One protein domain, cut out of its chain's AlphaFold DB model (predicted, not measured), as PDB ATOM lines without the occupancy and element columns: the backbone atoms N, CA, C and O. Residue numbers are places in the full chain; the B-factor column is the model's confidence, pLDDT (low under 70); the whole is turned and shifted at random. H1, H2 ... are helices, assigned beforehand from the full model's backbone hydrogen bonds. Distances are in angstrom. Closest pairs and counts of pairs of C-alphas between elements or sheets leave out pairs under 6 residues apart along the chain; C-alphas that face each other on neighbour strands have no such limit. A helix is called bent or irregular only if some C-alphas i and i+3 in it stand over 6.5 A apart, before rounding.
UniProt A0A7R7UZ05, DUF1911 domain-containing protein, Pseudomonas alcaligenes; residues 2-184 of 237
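AT A GLANCE: This is residues 2 to 184 of the 237 residues of the protein "DUF1911 domain-containing protein" of Pseudomonas alcaligenes (UniProt A0A7R7UZ05). Two helices, H2 and H7, cross at the core of a body built of helices: H3 and then H1 follow on the H2 side, the hairpin of H5 and H6 covers H7 on another side, and H8 packs on both H2 and H7. H4 packs on H5, H1 makes one far end, and a wide loop, residues 121 to 145, swings out from the body. The printed part has 183 residues with nine named helices, H1 to H9 in chain order, and no named strand; the class is all helix, with 102 residues in the helices. It is compact, with a radius of gyration of the C-alphas of 16.8 A and spans of 52 by 46 by 32 A.

IN THESE COORDINATES: H1, residues 2 to 16, begins at C-alpha 2, (168.294, 133.353, 97.051), and is 21.1 A long. H2, residues 28 to 43, measures 22.1 A, and H3, residues 47 to 61, 19.7 A. H4 is residues 66 to 72 and H5 residues 91 to 98. H6, residues 103 to 120, is the longest helix, 24.7 A, and begins at C-alpha 103, (193.626, 152.588, 103.000). H7 is residues 146 to 154, H8 residues 169 to 178, and H9, residues 180 to 183, ends at C-alpha 183, (191.715, 134.018, 111.158). H3 and H6 are irregular: C-alphas 56 and 59 are 7.1 A apart, as are C-alphas 115 and 118. H6 has a kink of 30 degrees near residue 114.

HOW THE PARTS SIT: H2 and H7 are the hub, touching three helices each. They touch at a steep tilt of 39 degrees, the closest C-alphas being those of Ser 39 and Ala 150, 5.2 A apart. H8 touches H7, closest at the C-alphas of Gly 149 and Val 172, 5.7 A, and residues 42 to 43 of H2, with C-alphas 43 and 175 closest at 4.8 A. H2 and H3 form a helical hairpin, C-alphas 41 and 47 closest at 5.8 A. H1 touches H3, C-alphas 2 and 53 closest at 6.5 A. H5 and H6 form a hairpin at a shallow tilt of 15 degrees, C-alphas 97 and 106 closest at 4.9 A. Residues 110 to 114 of H6 touch H7, also a hairpin, C-alphas 110 and 148 closest at 6.9 A. H4 touches H5, C-alphas 67 and 95 closest at 6.6 A. H9 touches no helix but is near H8; H1 and H6 are apart. Every O i to N i+4 pair is within hydrogen-bond range in H1, H2, H4 and H7, against 7 of 11 in H3, 3 of 4 in H5, 12 of 14 in H6 and 5 of 6 in H8; H9 is too short for such a pair.

THE WHOLE: The farthest C-alphas, those of Gly 17 and Lys 104, are 51.7 A apart. The printed part has no cut. The links H1 to H2, H4 to H5, H6 to H7 and H7 to H8 are long. The mean pLDDT of the printed part is 86.5; residues 18 to 24, 26 to 27, 133 to 139 and 179 to 184 are under 70.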
ATOM      1  N   VAL A   2     167.744 134.312  98.056       78.50
ATOM      2  CA  VAL A   2     168.294 133.353  97.051       78.50
ATOM      3  C   VAL A   2     167.276 132.292  96.587       78.50
ATOM      4  O   VAL A   2     167.020 132.187  95.397       78.50
ATOM      5  N   ALA A   3     166.586 131.614  97.510       77.62
ATOM      6  CA  ALA A   3     165.508 130.672  97.167       77.62
ATOM      7  C   ALA A   3     164.240 131.313  96.554       77.62
ATOM      8  O   ALA A   3     163.404 130.601  96.011       77.62
ATOM      9  N   ALA A   4     164.079 132.639  96.647       79.62
ATOM     10  CA  ALA A   4     163.033 133.357  95.915       79.62
ATOM     11  C   ALA A   4     163.473 133.575  94.460       79.62
ATOM     12  O   ALA A   4     162.754 133.149  93.573       79.62
ATOM     13  N   TYR A   5     164.700 134.061  94.218       79.38
ATOM     14  CA  TYR A   5     165.268 134.145  92.862       79.38
ATOM     15  C   TYR A   5     165.273 132.796  92.128       79.38
ATOM     16  O   TYR A   5     164.966 132.742  90.942       79.38
ATOM     17  N   GLU A   6     165.589 131.698  92.822       81.88
ATOM     18  CA  GLU A   6     165.504 130.346  92.251       81.88
ATOM     19  C   GLU A   6     164.066 129.994  91.847       81.88
ATOM     20  O   GLU A   6     163.838 129.569  90.717       81.88
ATOM     21  N   LYS A   7     163.088 130.239  92.728       82.25
ATOM     22  CA  LYS A   7     161.669 129.972  92.460       82.25
ATOM     23  C   LYS A   7     161.093 130.864  91.356       82.25
ATOM     24  O   LYS A   7     160.328 130.384  90.528       82.25
ATOM     25  N   ASP A   8     161.445 132.143  91.332       79.94
ATOM     26  CA  ASP A   8     160.963 133.093  90.328       79.94
ATOM     27  C   ASP A   8     161.557 132.761  88.953       79.94
ATOM     28  O   ASP A   8     160.850 132.817  87.947       79.94
ATOM     29  N   ARG A   9     162.810 132.280  88.914       76.56
ATOM     30  CA  ARG A   9     163.410 131.683  87.716       76.56
ATOM     31  C   ARG A   9     162.708 130.387  87.300       76.56
ATOM     32  O   ARG A   9     162.431 130.216  86.122       76.56
ATOM     33  N   GLU A  10     162.392 129.474  88.218       81.25
ATOM     34  CA  GLU A  10     161.620 128.262  87.885       81.25
ATOM     35  C   GLU A  10     160.244 128.615  87.294       81.25
ATOM     36  O   GLU A  10     159.852 128.073  86.260       81.25
ATOM     37  N   LEU A  11     159.529 129.562  87.909       80.00
ATOM     38  CA  LEU A  11     158.235 130.051  87.431       80.00
ATOM     39  C   LEU A  11     158.342 130.728  86.063       80.00
ATOM     40  O   LEU A  11     157.474 130.515  85.216       80.00
ATOM     41  N   SER A  12     159.393 131.514  85.821       75.75
ATOM     42  CA  SER A  12     159.589 132.170  84.531       75.75
ATOM     43  C   SER A  12     159.911 131.150  83.431       75.75
ATOM     44  O   SER A  12     159.278 131.186  82.377       75.75
ATOM     45  N   ILE A  13     160.762 130.158  83.707       77.38
ATOM     46  CA  ILE A  13     161.043 129.040  82.790       77.38
ATOM     47  C   ILE A  13     159.763 128.267  82.444       77.38
ATOM     48  O   ILE A  13     159.525 127.959  81.276       77.38
ATOM     49  N   ILE A  14     158.897 128.002  83.427       79.50
ATOM     50  CA  ILE A  14     157.594 127.356  83.203       79.50
ATOM     51  C   ILE A  14     156.665 128.245  82.355       79.50
ATOM     52  O   ILE A  14     155.979 127.739  81.469       79.50
ATOM     53  N   SER A  15     156.641 129.556  82.611       77.88
ATOM     54  CA  SER A  15     155.767 130.524  81.931       77.88
ATOM     55  C   SER A  15     156.147 130.756  80.464       77.88
ATOM     56  O   SER A  15     155.270 130.859  79.607       77.88
ATOM     57  N   TYR A  16     157.446 130.839  80.165       74.19
ATOM     58  CA  TYR A  16     157.961 131.128  78.821       74.19
ATOM     59  C   TYR A  16     158.387 129.876  78.038       74.19
ATOM     60  O   TYR A  16     158.574 129.949  76.825       74.19
ATOM     61  N   GLY A  17     158.506 128.719  78.697       72.38
ATOM     62  CA  GLY A  17     158.832 127.438  78.063       72.38
ATOM     63  C   GLY A  17     160.299 127.268  77.651       72.38
ATOM     64  O   GLY A  17     160.613 126.308  76.949       72.38
ATOM     65  N   SER A  18     161.193 128.165  78.073       65.44
ATOM     66  CA  SER A  18     162.635 128.102  77.807       65.44
ATOM     67  C   SER A  18     163.450 128.454  79.053       65.44
ATOM     68  O   SER A  18     162.992 129.188  79.925       65.44
ATOM     69  N   ASP A  19     164.686 127.959  79.134       63.75
ATOM     70  CA  ASP A  19     165.664 128.379  80.146       63.75
ATOM     71  C   ASP A  19     166.391 129.688  79.773       63.75
ATOM     72  O   ASP A  19     167.300 130.117  80.485       63.75
ATOM     73  N   GLU A  20     165.980 130.319  78.666       53.66
ATOM     74  CA  GLU A  20     166.507 131.577  78.124       53.66
ATOM     75  C   GLU A  20     165.928 132.833  78.788       53.66
ATOM     76  O   GLU A  20     166.313 133.938  78.413       53.66
ATOM     77  N   VAL A  21     165.013 132.700  79.754       55.44
ATOM     78  CA  VAL A  21     164.430 133.871  80.419       55.44
ATOM     79  C   VAL A  21     165.506 134.630  81.190       55.44
ATOM     80  O   VAL A  21     166.135 134.079  82.097       55.44
ATOM     81  N   CYS A  22     165.691 135.899  80.826       54.44
ATOM     82  CA  CYS A  22     166.746 136.739  81.368       54.44
ATOM     83  C   CYS A  22     166.614 136.950  82.886       54.44
ATOM     84  O   CYS A  22     165.541 137.280  83.390       54.44
ATOM     85  N   ALA A  23     167.752 136.881  83.573       59.84
ATOM     86  CA  ALA A  23     168.007 137.514  84.866       59.84
ATOM     87  C   ALA A  23     168.903 138.764  84.697       59.84
ATOM     88  O   ALA A  23     169.583 139.198  85.626       59.84
ATOM     89  N   GLY A  24     168.950 139.327  83.486       60.22
ATOM     90  CA  GLY A  24     169.576 140.616  83.198       60.22
ATOM     91  C   GLY A  24     168.971 141.737  84.043       60.22
ATOM     92  O   GLY A  24     167.760 141.766  84.256       60.22
ATOM     93  N   PHE A  25     169.805 142.664  84.511       73.06
ATOM     94  CA  PHE A  25     169.338 143.817  85.285       73.06
ATOM     95  C   PHE A  25     168.557 144.789  84.389       73.06
ATOM     96  O   PHE A  25     169.152 145.575  83.650       73.06
ATOM     97  N   GLY A  26     167.223 144.708  84.429       61.78
ATOM     98  CA  GLY A  26     166.332 145.537  83.618       61.78
ATOM     99  C   GLY A  26     166.285 146.977  84.120       61.78
ATOM    100  O   GLY A  26     166.411 147.917  83.334       61.78
ATOM    101  N   GLU A  27     166.173 147.144  85.438       63.62
ATOM    102  CA  GLU A  27     166.193 148.443  86.102       63.62
ATOM    103  C   GLU A  27     167.254 148.520  87.216       63.62
ATOM    104  O   GLU A  27     167.846 147.529  87.646       63.62
ATOM    105  N   ASN A  28     167.515 149.744  87.682       71.25
ATOM    106  CA  ASN A  28     168.499 150.025  88.734       71.25
ATOM    107  C   ASN A  28     168.172 149.287  90.047       71.25
ATOM    108  O   ASN A  28     169.079 148.872  90.766       71.25
ATOM    109  N   ASP A  29     166.883 149.097  90.320       73.88
ATOM    110  CA  ASP A  29     166.368 148.451  91.524       73.88
ATOM    111  C   ASP A  29     166.597 146.922  91.498       73.88
ATOM    112  O   ASP A  29     166.779 146.318  92.555       73.88
ATOM    113  N   ASP A  30     166.672 146.285  90.319       80.25
ATOM    114  CA  ASP A  30     167.027 144.857  90.189       80.25
ATOM    115  C   ASP A  30     168.499 144.624  90.555       80.25
ATOM    116  O   ASP A  30     168.849 143.701  91.298       80.25
ATOM    117  N   TYR A  31     169.373 145.496  90.040       87.06
ATOM    118  CA  TYR A  31     170.808 145.485  90.322       87.06
ATOM    119  C   TYR A  31     171.092 145.815  91.791       87.06
ATOM    120  O   TYR A  31     171.927 145.161  92.422       87.06
ATOM    121  N   GLU A  32     170.360 146.773  92.368       86.06
ATOM    122  CA  GLU A  32     170.416 147.072  93.797       86.06
ATOM    123  C   GLU A  32     170.029 145.848  94.642       86.06
ATOM    124  O   GLU A  32     170.803 145.438  95.507       86.06
ATOM    125  N   GLN A  33     168.883 145.211  94.372       86.88
ATOM    126  CA  GLN A  33     168.430 144.026  95.113       86.88
ATOM    127  C   GLN A  33     169.413 142.850  95.013       86.88
ATOM    128  O   GLN A  33     169.657 142.153  96.009       86.88
ATOM    129  N   PHE A  34     170.027 142.646  93.842       91.44
ATOM    130  CA  PHE A  34     171.104 141.673  93.681       91.44
ATOM    131  C   PHE A  34     172.316 142.034  94.546       91.44
ATOM    132  O   PHE A  34     172.794 141.182  95.300       91.44
ATOM    133  N   LEU A  35     172.804 143.280  94.478       93.19
ATOM    134  CA  LEU A  35     173.963 143.716  95.257       93.19
ATOM    135  C   LEU A  35     173.699 143.613  96.758       93.19
ATOM    136  O   LEU A  35     174.558 143.104  97.480       93.19
ATOM    137  N   GLN A  36     172.518 144.015  97.231       92.50
ATOM    138  CA  GLN A  36     172.102 143.837  98.620       92.50
ATOM    139  C   GLN A  36     172.088 142.348  99.002       92.50
ATOM    140  O   GLN A  36     172.671 141.970 100.018       92.50
ATOM    141  N   THR A  37     171.511 141.471  98.170       94.56
ATOM    142  CA  THR A  37     171.458 140.019  98.429       94.56
ATOM    143  C   THR A  37     172.852 139.387  98.479       94.56
ATOM    144  O   THR A  37     173.147 138.626  99.406       94.56
ATOM    145  N   LEU A  38     173.726 139.704  97.519       95.69
ATOM    146  CA  LEU A  38     175.114 139.239  97.479       95.69
ATOM    147  C   LEU A  38     175.888 139.729  98.711       95.69
ATOM    148  O   LEU A  38     176.569 138.947  99.377       95.69
ATOM    149  N   SER A  39     175.718 141.000  99.065       96.75
ATOM    150  CA  SER A  39     176.364 141.630 100.220       96.75
ATOM    151  C   SER A  39     175.906 141.035 101.548       96.75
ATOM    152  O   SER A  39     176.728 140.802 102.432       96.75
ATOM    153  N   LEU A  40     174.623 140.698 101.676       96.00
ATOM    154  CA  LEU A  40     174.100 139.968 102.828       96.00
ATOM    155  C   LEU A  40     174.642 138.533 102.882       96.00
ATOM    156  O   LEU A  40     174.992 138.072 103.966       96.00
ATOM    157  N   CYS A  41     174.808 137.843 101.747       94.81
ATOM    158  CA  CYS A  41     175.477 136.535 101.726       94.81
ATOM    159  C   CYS A  41     176.941 136.630 102.194       94.81
ATOM    160  O   CYS A  41     177.399 135.779 102.955       94.81
ATOM    161  N   ILE A  42     177.657 137.684 101.791       94.12
ATOM    162  CA  ILE A  42     179.035 137.969 102.216       94.12
ATOM    163  C   ILE A  42     179.098 138.242 103.727       94.12
ATOM    164  O   ILE A  42     179.843 137.571 104.444       94.12
ATOM    165  N   LEU A  43     178.310 139.203 104.216       94.88
ATOM    166  CA  LEU A  43     178.384 139.697 105.593       94.88
ATOM    167  C   LEU A  43     177.802 138.718 106.627       94.88
ATOM    168  O   LEU A  43     178.301 138.634 107.745       94.88
ATOM    169  N   LEU A  44     176.792 137.924 106.258       93.94
ATOM    170  CA  LEU A  44     176.238 136.876 107.126       93.94
ATOM    171  C   LEU A  44     177.058 135.572 107.099       93.94
ATOM    172  O   LEU A  44     176.659 134.590 107.723       93.94
ATOM    173  N   GLY A  45     178.179 135.529 106.368       89.69
ATOM    174  CA  GLY A  45     179.022 134.335 106.248       89.69
ATOM    175  C   GLY A  45     178.399 133.194 105.435       89.69
ATOM    176  O   GLY A  45     178.836 132.053 105.556       89.69
ATOM    177  N   ARG A  46     177.390 133.487 104.607       91.69
ATOM    178  CA  ARG A  46     176.632 132.527 103.784       91.69
ATOM    179  C   ARG A  46     177.224 132.386 102.379       91.69
ATOM    180  O   ARG A  46     176.521 132.456 101.368       91.69
ATOM    181  N   SER A  47     178.545 132.231 102.306       88.94
ATOM    182  CA  SER A  47     179.284 132.184 101.039       88.94
ATOM    183  C   SER A  47     178.931 130.989 100.153       88.94
ATOM    184  O   SER A  47     179.122 131.057  98.945       88.94
ATOM    185  N   GLU A  48     178.371 129.915 100.714       89.38
ATOM    186  CA  GLU A  48     177.894 128.751  99.960       89.38
ATOM    187  C   GLU A  48     176.683 129.061  99.060       89.38
ATOM    188  O   GLU A  48     176.375 128.294  98.148       89.38
ATOM    189  N   LEU A  49     176.004 130.193  99.286       93.12
ATOM    190  CA  LEU A  49     174.911 130.664  98.437       93.12
ATOM    191  C   LEU A  49     175.392 131.486  97.230       93.12
ATOM    192  O   LEU A  49     174.647 131.634  96.264       93.12
ATOM    193  N   ILE A  50     176.625 132.001  97.258       93.38
ATOM    194  CA  ILE A  50     177.147 132.906  96.222       93.38
ATOM    195  C   ILE A  50     177.259 132.212  94.851       93.38
ATOM    196  O   ILE A  50     176.776 132.795  93.883       93.38
ATOM    197  N   PRO A  51     177.761 130.962  94.723       91.06
ATOM    198  CA  PRO A  51     177.773 130.261  93.436       91.06
ATOM    199  C   PRO A  51     176.372 130.032  92.848       91.06
ATOM    200  O   PRO A  51     176.199 130.109  91.634       91.06
ATOM    201  N   ARG A  52     175.357 129.798  93.697       91.12
ATOM    202  CA  ARG A  52     173.953 129.639  93.267       91.12
ATOM    203  C   ARG A  52     173.398 130.946  92.711       91.12
ATOM    204  O   ARG A  52     172.779 130.941  91.655       91.12
ATOM    205  N   LEU A  53     173.670 132.059  93.395       90.56
ATOM    206  CA  LEU A  53     173.280 133.393  92.941       90.56
ATOM    207  C   LEU A  53     173.997 133.763  91.627       90.56
ATOM    208  O   LEU A  53     173.344 134.166  90.670       90.56
ATOM    209  N   SER A  54     175.310 133.526  91.534       89.94
ATOM    210  CA  SER A  54     176.103 133.728  90.310       89.94
ATOM    211  C   SER A  54     175.525 132.944  89.125       89.94
ATOM    212  O   SER A  54     175.292 133.512  88.065       89.94
ATOM    213  N   ALA A  55     175.184 131.663  89.312       88.19
ATOM    214  CA  ALA A  55     174.627 130.803  88.262       88.19
ATOM    215  C   ALA A  55     173.217 131.201  87.765       88.19
ATOM    216  O   ALA A  55     172.750 130.664  86.756       88.19
ATOM    217  N   ILE A  56     172.525 132.108  88.463       86.81
ATOM    218  CA  ILE A  56     171.263 132.708  88.004       86.81
ATOM    219  C   ILE A  56     171.556 133.917  87.109       86.81
ATOM    220  O   ILE A  56     171.038 133.981  85.999       86.81
ATOM    221  N   PHE A  57     172.411 134.835  87.567       89.06
ATOM    222  CA  PHE A  57     172.625 136.141  86.931       89.06
ATOM    223  C   PHE A  57     173.739 136.156  85.868       89.06
ATOM    224  O   PHE A  57     173.752 137.034  85.006       89.06
ATOM    225  N   ASP A  58     174.659 135.187  85.870       89.62
ATOM    226  CA  ASP A  58     175.835 135.197  84.987       89.62
ATOM    227  C   ASP A  58     175.527 135.056  83.495       89.62
ATOM    228  O   ASP A  58     176.351 135.486  82.689       89.62
ATOM    229  N   ARG A  59     174.377 134.480  83.110       83.06
ATOM    230  CA  ARG A  59     173.989 134.341  81.691       83.06
ATOM    231  C   ARG A  59     173.989 135.698  80.987       83.06
ATOM    232  O   ARG A  59     174.528 135.813  79.891       83.06
ATOM    233  N   ASP A  60     173.413 136.697  81.650       84.38
ATOM    234  CA  ASP A  60     173.108 137.993  81.047       84.38
ATOM    235  C   ASP A  60     174.027 139.110  81.540       84.38
ATOM    236  O   ASP A  60     174.150 140.117  80.854       84.38
ATOM    237  N   ASN A  61     174.676 138.950  82.701       88.06
ATOM    238  CA  ASN A  61     175.399 140.039  83.374       88.06
ATOM    239  C   ASN A  61     176.922 139.815  83.495       88.06
ATOM    240  O   ASN A  61     177.649 140.752  83.841       88.06
ATOM    241  N   LYS A  62     177.442 138.607  83.212       90.75
ATOM    242  CA  LYS A  62     178.876 138.300  83.382       90.75
ATOM    243  C   LYS A  62     179.753 139.198  82.503       90.75
ATOM    244  O   LYS A  62     179.593 139.262  81.288       90.75
ATOM    245  N   GLY A  63     180.709 139.873  83.137       91.12
ATOM    246  CA  GLY A  63     181.647 140.805  82.508       91.12
ATOM    247  C   GLY A  63     181.093 142.203  82.205       91.12
ATOM    248  O   GLY A  63     181.835 143.010  81.650       91.12
ATOM    249  N   GLN A  64     179.838 142.514  82.556       91.44
ATOM    250  CA  GLN A  64     179.211 143.801  82.208       91.44
ATOM    251  C   GLN A  64     179.345 144.891  83.278       91.44
ATOM    252  O   GLN A  64     179.228 146.072  82.957       91.44
ATOM    253  N   ASP A  65     179.597 144.522  84.537       94.19
ATOM    254  CA  ASP A  65     179.689 145.478  85.641       94.19
ATOM    255  C   ASP A  65     180.882 145.206  86.568       94.19
ATOM    256  O   ASP A  65     181.096 144.093  87.056       94.19
ATOM    257  N   ALA A  66     181.665 146.254  86.827       93.94
ATOM    258  CA  ALA A  66     182.912 146.163  87.571       93.94
ATOM    259  C   ALA A  66     182.712 145.778  89.044       93.94
ATOM    260  O   ALA A  66     183.567 145.096  89.604       93.94
ATOM    261  N   ILE A  67     181.615 146.187  89.691       95.19
ATOM    262  CA  ILE A  67     181.359 145.870  91.106       95.19
ATOM    263  C   ILE A  67     180.833 144.442  91.237       95.19
ATOM    264  O   ILE A  67     181.305 143.708  92.107       95.19
ATOM    265  N   TYR A  68     179.938 144.035  90.333       94.44
ATOM    266  CA  TYR A  68     179.458 142.657  90.206       94.44
ATOM    267  C   TYR A  68     180.635 141.672  90.083       94.44
ATOM    268  O   TYR A  68     180.805 140.786  90.924       94.44
ATOM    269  N   GLU A  69     181.520 141.883  89.101       94.25
ATOM    270  CA  GLU A  69     182.695 141.027  88.897       94.25
ATOM    271  C   GLU A  69     183.701 141.120  90.057       94.25
ATOM    272  O   GLU A  69     184.256 140.099  90.469       94.25
ATOM    273  N   THR A  70     183.901 142.310  90.644       93.38
ATOM    274  CA  THR A  70     184.793 142.478  91.805       93.38
ATOM    275  C   THR A  70     184.338 141.634  92.990       93.38
ATOM    276  O   THR A  70     185.149 140.900  93.556       93.38
ATOM    277  N   LEU A  71     183.067 141.726  93.390       94.06
ATOM    278  CA  LEU A  71     182.554 141.020  94.567       94.06
ATOM    279  C   LEU A  71     182.584 139.500  94.371       94.06
ATOM    280  O   LEU A  71     182.985 138.773  95.282       94.06
ATOM    281  N   LEU A  72     182.234 139.023  93.174       93.75
ATOM    282  CA  LEU A  72     182.304 137.600  92.839       93.75
ATOM    283  C   LEU A  72     183.752 137.082  92.760       93.75
ATOM    284  O   LEU A  72     183.988 135.921  93.092       93.75
ATOM    285  N   SER A  73     184.742 137.927  92.438       91.56
ATOM    286  CA  SER A  73     186.160 137.518  92.376       91.56
ATOM    287  C   SER A  73     186.749 137.029  93.710       91.56
ATOM    288  O   SER A  73     187.753 136.322  93.721       91.56
ATOM    289  N   PHE A  74     186.105 137.335  94.844       89.75
ATOM    290  CA  PHE A  74     186.467 136.793  96.164       89.75
ATOM    291  C   PHE A  74     186.020 135.333  96.389       89.75
ATOM    292  O   PHE A  74     186.305 134.773  97.457       89.75
ATOM    293  N   TYR A  75     185.304 134.745  95.424       89.81
ATOM    294  CA  TYR A  75     184.679 133.418  95.493       89.81
ATOM    295  C   TYR A  75     184.870 132.570  94.217       89.81
ATOM    296  O   TYR A  75     184.698 131.357  94.277       89.81
ATOM    297  N   ASP A  76     185.255 133.188  93.097       87.88
ATOM    298  CA  ASP A  76     185.566 132.567  91.802       87.88
ATOM    299  C   ASP A  76     186.759 133.322  91.181       87.88
ATOM    300  O   ASP A  76     186.646 134.505  90.873       87.88
ATOM    301  N   ASP A  77     187.924 132.691  91.009       82.88
ATOM    302  CA  ASP A  77     189.101 133.366  90.434       82.88
ATOM    303  C   ASP A  77     189.040 133.515  88.899       82.88
ATOM    304  O   ASP A  77     189.814 134.288  88.325       82.88
ATOM    305  N   SER A  78     188.050 132.884  88.251       85.81
ATOM    306  CA  SER A  78     187.780 132.974  86.809       85.81
ATOM    307  C   SER A  78     186.903 134.172  86.398       85.81
ATOM    308  O   SER A  78     186.524 134.288  85.224       85.81
ATOM    309  N   ARG A  79     186.571 135.088  87.325       89.69
ATOM    310  CA  ARG A  79     185.788 136.306  87.024       89.69
ATOM    311  C   ARG A  79     186.446 137.193  85.972       89.69
ATOM    312  O   ARG A  79     187.670 137.327  85.913       89.69
ATOM    313  N   VAL A  80     185.615 137.816  85.141       88.31
ATOM    314  CA  VAL A  80     186.062 138.667  84.034       88.31
ATOM    315  C   VAL A  80     186.330 140.061  84.580       88.31
ATOM    316  O   VAL A  80     185.472 140.660  85.216       88.31
ATOM    317  N   LYS A  81     187.510 140.618  84.313       84.25
ATOM    318  CA  LYS A  81     187.788 142.005  84.689       84.25
ATOM    319  C   LYS A  81     187.119 142.954  83.695       84.25
ATOM    320  O   LYS A  81     187.406 142.886  82.503       84.25
ATOM    321  N   THR A  82     186.301 143.870  84.201       89.69
ATOM    322  CA  THR A  82     185.746 144.995  83.444       89.69
ATOM    323  C   THR A  82     185.896 146.291  84.237       89.69
ATOM    324  O   THR A  82     186.020 146.266  85.464       89.69
ATOM    325  N   ASP A  83     185.895 147.417  83.527       86.50
ATOM    326  CA  ASP A  83     185.863 148.752  84.120       86.50
ATOM    327  C   ASP A  83     184.508 149.461  83.928       86.50
ATOM    328  O   ASP A  83     184.337 150.578  84.429       86.50
ATOM    329  N   ASP A  84     183.564 148.808  83.243       93.19
ATOM    330  CA  ASP A  84     182.219 149.307  82.968       93.19
ATOM    331  C   ASP A  84     181.307 149.263  84.202       93.19
ATOM    332  O   ASP A  84     181.544 148.541  85.171       93.19
ATOM    333  N   LEU A  85     180.251 150.076  84.170       92.50
ATOM    334  CA  LEU A  85     179.196 150.095  85.177       92.50
ATOM    335  C   LEU A  85     177.850 150.175  84.472       92.50
ATOM    336  O   LEU A  85     177.615 151.140  83.733       92.50
ATOM    337  N   LEU A  86     176.964 149.223  84.761       91.25
ATOM    338  CA  LEU A  86     175.588 149.231  84.253       91.25
ATOM    339  C   LEU A  86     174.841 150.464  84.782       91.25
ATOM    340  O   LEU A  86     174.214 151.206  84.024       91.25
ATOM    341  N   PHE A  87     175.023 150.765  86.070       89.50
ATOM    342  CA  PHE A  87     174.405 151.907  86.741       89.50
ATOM    343  C   PHE A  87     175.480 152.829  87.326       89.50
ATOM    344  O   PHE A  87     176.159 152.516  88.297       89.50
ATOM    345  N   LYS A  88     175.671 154.021  86.747       90.19
ATOM    346  CA  LYS A  88     176.768 154.923  87.168       90.19
ATOM    347  C   LYS A  88     176.540 155.614  88.515       90.19
ATOM    348  O   LYS A  88     177.502 156.079  89.123       90.19
ATOM    349  N   ARG A  89     175.299 155.733  88.992       89.12
ATOM    350  CA  ARG A  89     174.958 156.451  90.230       89.12
ATOM    351  C   ARG A  89     174.076 155.552  91.111       89.12
ATOM    352  O   ARG A  89     173.051 155.128  90.600       89.12
ATOM    353  N   PRO A  90     174.434 155.309  92.389       91.62
ATOM    354  CA  PRO A  90     175.609 155.827  93.111       91.62
ATOM    355  C   PRO A  90     176.936 155.113  92.782       91.62
ATOM    356  O   PRO A  90     178.001 155.592  93.172       91.62
ATOM    357  N   PHE A  91     176.898 153.983  92.075       94.25
ATOM    358  CA  PHE A  91     177.966 152.977  92.078       94.25
ATOM    359  C   PHE A  91     179.335 153.419  91.519       94.25
ATOM    360  O   PHE A  91     180.359 152.896  91.953       94.25
ATOM    361  N   ALA A  92     179.431 154.468  90.691       95.00
ATOM    362  CA  ALA A  92     180.733 155.046  90.318       95.00
ATOM    363  C   ALA A  92     181.487 155.693  91.500       95.00
ATOM    364  O   ALA A  92     182.695 155.920  91.408       95.00
ATOM    365  N   GLY A  93     180.806 156.003  92.608       95.94
ATOM    366  CA  GLY A  93     181.451 156.336  93.880       95.94
ATOM    367  C   GLY A  93     182.070 155.102  94.540       95.94
ATOM    368  O   GLY A  93     183.219 155.153  94.973       95.94
ATOM    369  N   LEU A  94     181.349 153.979  94.532       96.25
ATOM    370  CA  LEU A  94     181.771 152.708  95.124       96.25
ATOM    371  C   LEU A  94     182.966 152.088  94.386       96.25
ATOM    372  O   LEU A  94     183.926 151.645  95.010       96.25
ATOM    373  N   LEU A  95     182.975 152.164  93.055       95.38
ATOM    374  CA  LEU A  95     184.105 151.724  92.235       95.38
ATOM    375  C   LEU A  95     185.400 152.502  92.543       95.38
ATOM    376  O   LEU A  95     186.493 151.944  92.460       95.38
ATOM    377  N   LYS A  96     185.305 153.771  92.967       95.69
ATOM    378  CA  LYS A  96     186.475 154.533  93.440       95.69
ATOM    379  C   LYS A  96     186.981 154.042  94.796       95.69
ATOM    380  O   LYS A  96     188.179 154.132  95.031       95.69
ATOM    381  N   VAL A  97     186.108 153.513  95.660       96.38
ATOM    382  CA  VAL A  97     186.520 152.855  96.913       96.38
ATOM    383  C   VAL A  97     187.339 151.603  96.597       96.38
ATOM    384  O   VAL A  97     188.443 151.461  97.111       96.38
ATOM    385  N   ILE A  98     186.834 150.742  95.704       93.38
ATOM    386  CA  ILE A  98     187.508 149.507  95.255       93.38
ATOM    387  C   ILE A  98     188.903 149.796  94.679       93.38
ATOM    388  O   ILE A  98     189.847 149.056  94.951       93.38
ATOM    389  N   ARG A  99     189.034 150.872  93.892       90.69
ATOM    390  CA  ARG A  99     190.285 151.273  93.223       90.69
ATOM    391  C   ARG A  99     191.152 152.254  94.023       90.69
ATOM    392  O   ARG A  99     192.113 152.802  93.479       90.69
ATOM    393  N   ALA A 100     190.818 152.521  95.286       92.00
ATOM    394  CA  ALA A 100     191.567 153.459  96.114       92.00
ATOM    395  C   ALA A 100     193.034 153.021  96.266       92.00
ATOM    396  O   ALA A 100     193.346 151.851  96.483       92.00
ATOM    397  N   THR A 101     193.955 153.977  96.171       86.94
ATOM    398  CA  THR A 101     195.398 153.693  96.171       86.94
ATOM    399  C   THR A 101     195.968 153.493  97.574       86.94
ATOM    400  O   THR A 101     197.006 152.856  97.743       86.94
ATOM    401  N   THR A 102     195.282 154.017  98.596       87.69
ATOM    402  CA  THR A 102     195.689 153.922 100.003       87.69
ATOM    403  C   THR A 102     194.498 153.578 100.908       87.69
ATOM    404  O   THR A 102     193.379 154.012 100.625       87.69
ATOM    405  N   PRO A 103     194.707 152.897 102.055       89.38
ATOM    406  CA  PRO A 103     193.626 152.588 103.000       89.38
ATOM    407  C   PRO A 103     192.878 153.834 103.507       89.38
ATOM    408  O   PRO A 103     191.660 153.820 103.675       89.38
ATOM    409  N   LYS A 104     193.598 154.951 103.689       93.00
ATOM    410  CA  LYS A 104     193.026 156.241 104.108       93.00
ATOM    411  C   LYS A 104     192.150 156.879 103.025       93.00
ATOM    412  O   LYS A 104     191.154 157.525 103.343       93.00
ATOM    413  N   GLU A 105     192.518 156.715 101.756       95.50
ATOM    414  CA  GLU A 105     191.681 157.127 100.628       95.50
ATOM    415  C   GLU A 105     190.422 156.258 100.537       95.50
ATOM    416  O   GLU A 105     189.328 156.810 100.443       95.50
ATOM    417  N   ALA A 106     190.559 154.932 100.666       95.38
ATOM    418  CA  ALA A 106     189.439 153.989 100.643       95.38
ATOM    419  C   ALA A 106     188.387 154.330 101.713       95.38
ATOM    420  O   ALA A 106     187.217 154.525 101.392       95.38
ATOM    421  N   SER A 107     188.828 154.512 102.963       97.06
ATOM    422  CA  SER A 107     187.988 154.922 104.099       97.06
ATOM    423  C   SER A 107     187.229 156.230 103.821       97.06
ATOM    424  O   SER A 107     186.004 156.292 103.934       97.06
ATOM    425  N   LYS A 108     187.936 157.269 103.350       97.94
ATOM    426  CA  LYS A 108     187.343 158.576 103.023       97.94
ATOM    427  C   LYS A 108     186.338 158.505 101.865       97.94
ATOM    428  O   LYS A 108     185.336 159.221 101.874       97.94
ATOM    429  N   LEU A 109     186.615 157.698 100.842       98.38
ATOM    430  CA  LEU A 109     185.712 157.515  99.706       98.38
ATOM    431  C   LEU A 109     184.465 156.717 100.103       98.38
ATOM    432  O   LEU A 109     183.380 157.033  99.617       98.38
ATOM    433  N   LEU A 110     184.601 155.747 101.009       98.38
ATOM    434  CA  LEU A 110     183.494 154.941 101.520       98.38
ATOM    435  C   LEU A 110     182.551 155.762 102.415       98.38
ATOM    436  O   LEU A 110     181.337 155.713 102.224       98.38
ATOM    437  N   ASP A 111     183.094 156.595 103.311       98.06
ATOM    438  CA  ASP A 111     182.324 157.595 104.069       98.06
ATOM    439  C   ASP A 111     181.527 158.523 103.132       98.06
ATOM    440  O   ASP A 111     180.321 158.727 103.305       98.06
ATOM    441  N   LYS A 112     182.181 159.040 102.081       97.94
ATOM    442  CA  LYS A 112     181.503 159.859 101.072       97.94
ATOM    443  C   LYS A 112     180.409 159.081 100.335       97.94
ATOM    444  O   LYS A 112     179.334 159.637 100.120       97.94
ATOM    445  N   TYR A 113     180.662 157.831  99.953       97.94
ATOM    446  CA  TYR A 113     179.675 156.995  99.273       97.94
ATOM    447  C   TYR A 113     178.409 156.824 100.122       97.94
ATOM    448  O   TYR A 113     177.313 157.047  99.614       97.94
ATOM    449  N   CYS A 114     178.553 156.546 101.421       98.00
ATOM    450  CA  CYS A 114     177.420 156.411 102.339       98.00
ATOM    451  C   CYS A 114     176.558 157.687 102.394       98.00
ATOM    452  O   CYS A 114     175.331 157.601 102.381       98.00
ATOM    453  N   LYS A 115     177.191 158.868 102.388       96.94
ATOM    454  CA  LYS A 115     176.514 160.182 102.372       96.94
ATOM    455  C   LYS A 115     175.827 160.492 101.038       96.94
ATOM    456  O   LYS A 115     174.775 161.127 101.019       96.94
ATOM    457  N   ASP A 116     176.401 160.035  99.926       95.81
ATOM    458  CA  ASP A 116     175.830 160.201  98.584       95.81
ATOM    459  C   ASP A 116     174.725 159.169  98.264       95.81
ATOM    460  O   ASP A 116     173.961 159.393  97.321       95.81
ATOM    461  N   TRP A 117     174.637 158.065  99.023       95.44
ATOM    462  CA  TRP A 117     173.778 156.904  98.749       95.44
ATOM    463  C   TRP A 117     172.294 157.270  98.674       95.44
ATOM    464  O   TRP A 117     171.711 157.232  97.596       95.44
ATOM    465  N   TYR A 118     171.682 157.718  99.776       93.56
ATOM    466  CA  TYR A 118     170.243 158.018  99.786       93.56
ATOM    467  C   TYR A 118     169.852 159.110  98.764       93.56
ATOM    468  O   TYR A 118     168.948 158.881  97.958       93.56
ATOM    469  N   PRO A 119     170.579 160.246  98.651       94.00
ATOM    470  CA  PRO A 119     170.309 161.244  97.612       94.00
ATOM    471  C   PRO A 119     170.511 160.754  96.168       94.00
ATOM    472  O   PRO A 119     170.128 161.464  95.232       94.00
ATOM    473  N   ALA A 120     171.161 159.609  95.936       91.38
ATOM    474  CA  ALA A 120     171.296 159.023  94.606       91.38
ATOM    475  C   ALA A 120     170.003 158.374  94.107       91.38
ATOM    476  O   ALA A 120     169.686 158.527  92.926       91.38
ATOM    477  N   PHE A 121     169.235 157.760  95.004       88.25
ATOM    478  CA  PHE A 121     168.009 157.031  94.688       88.25
ATOM    479  C   PHE A 121     166.740 157.897  94.714       88.25
ATOM    480  O   PHE A 121     165.641 157.369  94.702       88.25
ATOM    481  N   LYS A 122     166.848 159.233  94.637       88.38
ATOM    482  CA  LYS A 122     165.695 160.168  94.620       88.38
ATOM    483  C   LYS A 122     164.638 159.913  93.517       88.38
ATOM    484  O   LYS A 122     163.586 160.545  93.507       88.38
ATOM    485  N   LYS A 123     164.928 159.040  92.549       85.06
ATOM    486  CA  LYS A 123     163.999 158.619  91.486       85.06
ATOM    487  C   LYS A 123     163.437 157.203  91.666       85.06
ATOM    488  O   LYS A 123     162.589 156.825  90.868       85.06
ATOM    489  N   ALA A 124     163.928 156.433  92.635       82.56
ATOM    490  CA  ALA A 124     163.458 155.077  92.883       82.56
ATOM    491  C   ALA A 124     162.045 155.115  93.501       82.56
ATOM    492  O   ALA A 124     161.779 156.009  94.312       82.56
ATOM    493  N   PRO A 125     161.146 154.167  93.176       82.06
ATOM    494  CA  PRO A 125     159.792 154.117  93.736       82.06
ATOM    495  C   PRO A 125     159.765 154.018  95.267       82.06
ATOM    496  O   PRO A 125     158.824 154.485  95.901       82.06
ATOM    497  N   TRP A 126     160.809 153.435  95.865       83.00
ATOM    498  CA  TRP A 126     160.950 153.268  97.309       83.00
ATOM    499  C   TRP A 126     161.468 154.516  98.046       83.00
ATOM    500  O   TRP A 126     161.509 154.521  99.282       83.00
ATOM    501  N   TYR A 127     161.889 155.568  97.339       86.31
ATOM    502  CA  TYR A 127     162.412 156.786  97.962       86.31
ATOM    503  C   TYR A 127     161.338 157.475  98.819       86.31
ATOM    504  O   TYR A 127     160.181 157.565  98.425       86.31
ATOM    505  N   ASP A 128     161.717 157.940 100.010       90.00
ATOM    506  CA  ASP A 128     160.816 158.488 101.035       90.00
ATOM    507  C   ASP A 128     159.679 157.536 101.506       90.00
ATOM    508  O   ASP A 128     158.799 157.962 102.248       90.00
ATOM    509  N   SER A 129     159.730 156.227 101.204       86.38
ATOM    510  CA  SER A 129     158.785 155.207 101.726       86.38
ATOM    511  C   SER A 129     158.638 155.188 103.256       86.38
ATOM    512  O   SER A 129     157.578 154.836 103.772       86.38
ATOM    513  N   HIS A 130     159.661 155.626 103.995       87.75
ATOM    514  CA  HIS A 130     159.607 155.810 105.448       87.75
ATOM    515  C   HIS A 130     158.583 156.868 105.914       87.75
ATOM    516  O   HIS A 130     158.259 156.914 107.098       87.75
ATOM    517  N   LEU A 131     158.068 157.715 105.014       87.25
ATOM    518  CA  LEU A 131     156.986 158.667 105.297       87.25
ATOM    519  C   LEU A 131     155.589 158.021 105.247       87.25
ATOM    520  O   LEU A 131     154.629 158.634 105.709       87.25
ATOM    521  N   SER A 132     155.477 156.794 104.724       78.38
ATOM    522  CA  SER A 132     154.212 156.077 104.491       78.38
ATOM    523  C   SER A 132     154.093 154.786 105.316       78.38
ATOM    524  O   SER A 132     153.416 153.846 104.905       78.38
ATOM    525  N   ILE A 133     154.749 154.720 106.482       69.75
ATOM    526  CA  ILE A 133     154.773 153.526 107.354       69.75
ATOM    527  C   ILE A 133     153.366 153.111 107.826       69.75
ATOM    528  O   ILE A 133     153.104 151.919 107.960       69.75
ATOM    529  N   ASP A 134     152.462 154.074 108.028       69.25
ATOM    530  CA  ASP A 134     151.090 153.836 108.508       69.25
ATOM    531  C   ASP A 134     150.069 153.558 107.375       69.25
ATOM    532  O   ASP A 134     148.865 153.486 107.630       69.25
ATOM    533  N   GLY A 135     150.517 153.450 106.118       63.56
ATOM    534  CA  GLY A 135     149.667 153.157 104.955       63.56
ATOM    535  C   GLY A 135     149.483 151.656 104.680       63.56
ATOM    536  O   GLY A 135     150.217 150.819 105.199       63.56
ATOM    537  N   GLU A 136     148.539 151.305 103.796       56.28
ATOM    538  CA  GLU A 136     148.377 149.914 103.319       56.28
ATOM    539  C   GLU A 136     149.579 149.429 102.475       56.28
ATOM    540  O   GLU A 136     149.793 148.226 102.338       56.28
ATOM    541  N   ASP A 137     150.418 150.353 101.994       56.25
ATOM    542  CA  ASP A 137     151.613 150.107 101.168       56.25
ATOM    543  C   ASP A 137     152.855 149.655 101.979       56.25
ATOM    544  O   ASP A 137     153.982 149.671 101.469       56.25
ATOM    545  N   GLY A 138     152.671 149.309 103.260       53.84
ATOM    546  CA  GLY A 138     153.709 149.122 104.282       53.84
ATOM    547  C   GLY A 138     154.878 148.213 103.877       53.84
ATOM    548  O   GLY A 138     154.833 146.995 104.046       53.84
ATOM    549  N   SER A 139     155.959 148.827 103.387       65.12
ATOM    550  CA  SER A 139     157.114 148.136 102.789       65.12
ATOM    551  C   SER A 139     158.484 148.724 103.172       65.12
ATOM    552  O   SER A 139     159.522 148.221 102.731       65.12
ATOM    553  N   TYR A 140     158.534 149.747 104.036       77.88
ATOM    554  CA  TYR A 140     159.804 150.321 104.488       77.88
ATOM    555  C   TYR A 140     160.594 149.340 105.373       77.88
ATOM    556  O   TYR A 140     160.229 149.072 106.516       77.88
ATOM    557  N   SER A 141     161.715 148.842 104.844       75.19
ATOM    558  CA  SER A 141     162.598 147.858 105.499       75.19
ATOM    559  C   SER A 141     163.919 148.462 106.015       75.19
ATOM    560  O   SER A 141     164.864 147.739 106.343       75.19
ATOM    561  N   GLY A 142     164.000 149.794 106.093       85.88
ATOM    562  CA  GLY A 142     165.242 150.534 106.331       85.88
ATOM    563  C   GLY A 142     165.933 150.979 105.038       85.88
ATOM    564  O   GLY A 142     165.560 150.562 103.944       85.88
ATOM    565  N   TYR A 143     166.957 151.823 105.170       91.38
ATOM    566  CA  TYR A 143     167.845 152.222 104.074       91.38
ATOM    567  C   TYR A 143     169.244 151.689 104.364       91.38
ATOM    568  O   TYR A 143     169.870 152.133 105.324       91.38
ATOM    569  N   TRP A 144     169.725 150.740 103.560       94.50
ATOM    570  CA  TRP A 144     170.928 149.967 103.866       94.50
ATOM    571  C   TRP A 144     171.839 149.826 102.645       94.50
ATOM    572  O   TRP A 144     171.543 149.075 101.720       94.50
ATOM    573  N   ALA A 145     173.001 150.474 102.693       96.50
ATOM    574  CA  ALA A 145     174.076 150.281 101.726       96.50
ATOM    575  C   ALA A 145     174.873 149.010 102.080       96.50
ATOM    576  O   ALA A 145     176.023 149.077 102.535       96.50
ATOM    577  N   PHE A 146     174.254 147.833 101.947       97.56
ATOM    578  CA  PHE A 146     174.895 146.558 102.289       97.56
ATOM    579  C   PHE A 146     176.175 146.313 101.480       97.56
ATOM    580  O   PHE A 146     177.152 145.799 102.023       97.56
ATOM    581  N   GLU A 147     176.211 146.761 100.230       97.06
ATOM    582  CA  GLU A 147     177.359 146.746  99.324       97.06
ATOM    583  C   GLU A 147     178.536 147.594  99.820       97.06
ATOM    584  O   GLU A 147     179.691 147.185  99.677       97.06
ATOM    585  N   ALA A 148     178.269 148.714 100.501       98.06
ATOM    586  CA  ALA A 148     179.306 149.495 101.173       98.06
ATOM    587  C   ALA A 148     179.930 148.690 102.323       98.06
ATOM    588  O   ALA A 148     181.154 148.646 102.458       98.06
ATOM    589  N   GLY A 149     179.099 148.004 103.115       97.69
ATOM    590  CA  GLY A 149     179.559 147.130 104.194       97.69
ATOM    591  C   GLY A 149     180.342 145.913 103.690       97.69
ATOM    592  O   GLY A 149     181.412 145.605 104.215       97.69
ATOM    593  N   ALA A 150     179.856 145.242 102.643       96.81
ATOM    594  CA  ALA A 150     180.521 144.080 102.055       96.81
ATOM    595  C   ALA A 150     181.892 144.440 101.468       96.81
ATOM    596  O   ALA A 150     182.849 143.693 101.670       96.81
ATOM    597  N   ILE A 151     182.022 145.601 100.817       96.31
ATOM    598  CA  ILE A 151     183.318 146.106 100.344       96.31
ATOM    599  C   ILE A 151     184.225 146.467 101.520       96.31
ATOM    600  O   ILE A 151     185.378 146.044 101.524       96.31
ATOM    601  N   ALA A 152     183.728 147.159 102.549       96.38
ATOM    602  CA  ALA A 152     184.522 147.482 103.737       96.38
ATOM    603  C   ALA A 152     185.104 146.237 104.422       96.38
ATOM    604  O   ALA A 152     186.264 146.222 104.838       96.38
ATOM    605  N   TYR A 153     184.296 145.181 104.499       94.44
ATOM    606  CA  TYR A 153     184.678 143.887 105.040       94.44
ATOM    607  C   TYR A 153     185.686 143.151 104.136       94.44
ATOM    608  O   TYR A 153     186.775 142.818 104.599       94.44
ATOM    609  N   LEU A 154     185.375 142.939 102.850       91.81
ATOM    610  CA  LEU A 154     186.232 142.177 101.927       91.81
ATOM    611  C   LEU A 154     187.575 142.865 101.638       91.81
ATOM    612  O   LEU A 154     188.599 142.192 101.535       91.81
ATOM    613  N   PHE A 155     187.580 144.196 101.538       91.31
ATOM    614  CA  PHE A 155     188.785 144.994 101.299       91.31
ATOM    615  C   PHE A 155     189.522 145.366 102.601       91.31
ATOM    616  O   PHE A 155     190.564 146.014 102.546       91.31
ATOM    617  N   ASN A 156     189.000 144.956 103.767       90.88
ATOM    618  CA  ASN A 156     189.501 145.304 105.101       90.88
ATOM    619  C   ASN A 156     189.768 146.817 105.269       90.88
ATOM    620  O   ASN A 156     190.831 147.244 105.725       90.88
ATOM    621  N   ILE A 157     188.795 147.631 104.856       93.81
ATOM    622  CA  ILE A 157     188.847 149.094 104.953       93.81
ATOM    623  C   ILE A 157     188.557 149.503 106.399       93.81
ATOM    624  O   ILE A 157     187.628 148.984 107.017       93.81
ATOM    625  N   ASP A 158     189.324 150.463 106.923       94.00
ATOM    626  CA  ASP A 158     189.013 151.119 108.195       94.00
ATOM    627  C   ASP A 158     187.743 151.970 108.051       94.00
ATOM    628  O   ASP A 158     187.739 153.052 107.462       94.00
ATOM    629  N   ASP A 159     186.653 151.447 108.593       96.12
ATOM    630  CA  ASP A 159     185.324 152.037 108.661       96.12
ATOM    631  C   ASP A 159     184.997 152.605 110.052       96.12
ATOM    632  O   ASP A 159     183.865 153.016 110.302       96.12
ATOM    633  N   SER A 160     185.971 152.664 110.971       95.75
ATOM    634  CA  SER A 160     185.749 153.121 112.353       95.75
ATOM    635  C   SER A 160     185.136 154.525 112.425       95.75
ATOM    636  O   SER A 160     184.289 154.790 113.284       95.75
ATOM    637  N   GLN A 161     185.531 155.389 111.483       94.00
ATOM    638  CA  GLN A 161     185.091 156.778 111.336       94.00
ATOM    639  C   GLN A 161     183.785 156.935 110.541       94.00
ATOM    640  O   GLN A 161     183.296 158.056 110.408       94.00
ATOM    641  N   ILE A 162     183.221 155.851 109.995       96.50
ATOM    642  CA  ILE A 162     181.944 155.908 109.286       96.50
ATOM    643  C   ILE A 162     180.825 155.919 110.327       96.50
ATOM    644  O   ILE A 162     180.595 154.950 111.065       96.50
ATOM    645  N   ASP A 163     180.155 157.065 110.384       94.94
ATOM    646  CA  ASP A 163     178.972 157.331 111.192       94.94
ATOM    647  C   ASP A 163     177.888 157.895 110.266       94.94
ATOM    648  O   ASP A 163     177.804 159.097 110.001       94.94
ATOM    649  N   HIS A 164     177.137 156.987 109.642       96.88
ATOM    650  CA  HIS A 164     176.069 157.322 108.709       96.88
ATOM    651  C   HIS A 164     174.980 156.249 108.747       96.88
ATOM    652  O   HIS A 164     175.285 155.062 108.666       96.88
ATOM    653  N   MET A 165     173.714 156.670 108.807       95.19
ATOM    654  CA  MET A 165     172.556 155.796 109.056       95.19
ATOM    655  C   MET A 165     172.431 154.608 108.089       95.19
ATOM    656  O   MET A 165     171.974 153.548 108.494       95.19
ATOM    657  N   VAL A 166     172.851 154.772 106.829       96.38
ATOM    658  CA  VAL A 166     172.753 153.707 105.808       96.38
ATOM    659  C   VAL A 166     173.881 152.675 105.872       96.38
ATOM    660  O   VAL A 166     173.829 151.670 105.166       96.38
ATOM    661  N   TYR A 167     174.936 152.932 106.652       98.19
ATOM    662  CA  TYR A 167     176.096 152.052 106.720       98.19
ATOM    663  C   TYR A 167     175.848 150.930 107.742       98.19
ATOM    664  O   TYR A 167     175.616 151.223 108.918       98.19
ATOM    665  N   PRO A 168     175.919 149.643 107.352       97.31
ATOM    666  CA  PRO A 168     175.519 148.519 108.201       97.31
ATOM    667  C   PRO A 168     176.629 148.131 109.200       97.31
ATOM    668  O   PRO A 168     177.123 147.002 109.202       97.31
ATOM    669  N   LYS A 169     177.048 149.081 110.046       96.62
ATOM    670  CA  LYS A 169     178.228 149.004 110.926       96.62
ATOM    671  C   LYS A 169     178.275 147.739 111.785       96.62
ATOM    672  O   LYS A 169     179.285 147.039 111.788       96.62
ATOM    673  N   ASP A 170     177.173 147.411 112.456       95.62
ATOM    674  CA  ASP A 170     177.093 146.230 113.324       95.62
ATOM    675  C   ASP A 170     177.162 144.921 112.530       95.62
ATOM    676  O   ASP A 170     177.738 143.938 112.992       95.62
ATOM    677  N   LEU A 171     176.646 144.912 111.298       95.56
ATOM    678  CA  LEU A 171     176.717 143.751 110.418       95.56
ATOM    679  C   LEU A 171     178.138 143.550 109.863       95.56
ATOM    680  O   LEU A 171     178.590 142.417 109.738       95.56
ATOM    681  N   VAL A 172     178.877 144.634 109.602       96.25
ATOM    682  CA  VAL A 172     180.314 144.577 109.280       96.25
ATOM    683  C   VAL A 172     181.128 144.101 110.487       96.25
ATOM    684  O   VAL A 172     182.011 143.259 110.333       96.25
ATOM    685  N   ALA A 173     180.803 144.565 111.696       94.06
ATOM    686  CA  ALA A 173     181.421 144.097 112.937       94.06
ATOM    687  C   ALA A 173     181.098 142.623 113.264       94.06
ATOM    688  O   ALA A 173     181.932 141.952 113.873       94.06
ATOM    689  N   TYR A 174     179.931 142.127 112.835       93.75
ATOM    690  CA  TYR A 174     179.515 140.720 112.903       93.75
ATOM    691  C   TYR A 174     180.149 139.838 111.813       93.75
ATOM    692  O   TYR A 174     180.419 138.663 112.073       93.75
ATOM    693  N   ALA A 175     180.368 140.372 110.607       91.75
ATOM    694  CA  ALA A 175     181.070 139.687 109.519       91.75
ATOM    695  C   ALA A 175     182.556 139.523 109.861       91.75
ATOM    696  O   ALA A 175     183.150 138.451 109.704       91.75
ATOM    697  N   ARG A 176     183.135 140.583 110.427       89.31
ATOM    698  CA  ARG A 176     184.321 140.490 111.272       89.31
ATOM    699  C   ARG A 176     184.010 139.646 112.516       89.31
ATOM    700  O   ARG A 176     182.862 139.481 112.894       89.31
ATOM    701  N   SER A 177     185.011 139.088 113.182       88.38
ATOM    702  CA  SER A 177     184.830 138.170 114.327       88.38
ATOM    703  C   SER A 177     184.185 136.803 114.005       88.38
ATOM    704  O   SER A 177     184.822 135.789 114.276       88.38
ATOM    705  N   ASN A 178     182.958 136.732 113.459       80.00
ATOM    706  CA  ASN A 178     182.190 135.471 113.384       80.00
ATOM    707  C   ASN A 178     182.395 134.660 112.099       80.00
ATOM    708  O   ASN A 178     182.115 133.460 112.089       80.00
ATOM    709  N   THR A 179     182.863 135.265 111.004       66.88
ATOM    710  CA  THR A 179     183.159 134.486 109.793       66.88
ATOM    711  C   THR A 179     184.529 133.799 109.900       66.88
ATOM    712  O   THR A 179     185.472 134.376 110.450       66.88
ATOM    713  N   PRO A 180     184.718 132.601 109.306       56.59
ATOM    714  CA  PRO A 180     186.009 131.901 109.327       56.59
ATOM    715  C   PRO A 180     187.183 132.701 108.734       56.59
ATOM    716  O   PRO A 180     188.342 132.413 109.037       56.59
ATOM    717  N   LYS A 181     186.902 133.731 107.919       56.28
ATOM    718  CA  LYS A 181     187.915 134.639 107.367       56.28
ATOM    719  C   LYS A 181     188.582 135.522 108.435       56.28
ATOM    720  O   LYS A 181     189.629 136.089 108.147       56.28
ATOM    721  N   HIS A 182     188.088 135.599 109.674       49.62
ATOM    722  CA  HIS A 182     188.746 136.417 110.705       49.62
ATOM    723  C   HIS A 182     190.062 135.855 111.267       49.62
ATOM    724  O   HIS A 182     190.808 136.588 111.910       49.62
ATOM    725  N   ASN A 183     190.377 134.588 110.972       55.22
ATOM    726  CA  ASN A 183     191.715 134.018 111.158       55.22
ATOM    727  C   ASN A 183     192.577 134.085 109.882       55.22
ATOM    728  O   ASN A 183     193.679 133.539 109.863       55.22
ATOM    729  N   THR A 184     192.091 134.711 108.803       67.62
ATOM    730  CA  THR A 184     192.888 134.882 107.582       67.62
ATOM    731  C   THR A 184     193.707 136.174 107.639       67.62
ATOM    732  O   THR A 184     193.244 137.165 108.204       67.62
TER     733      THR A 184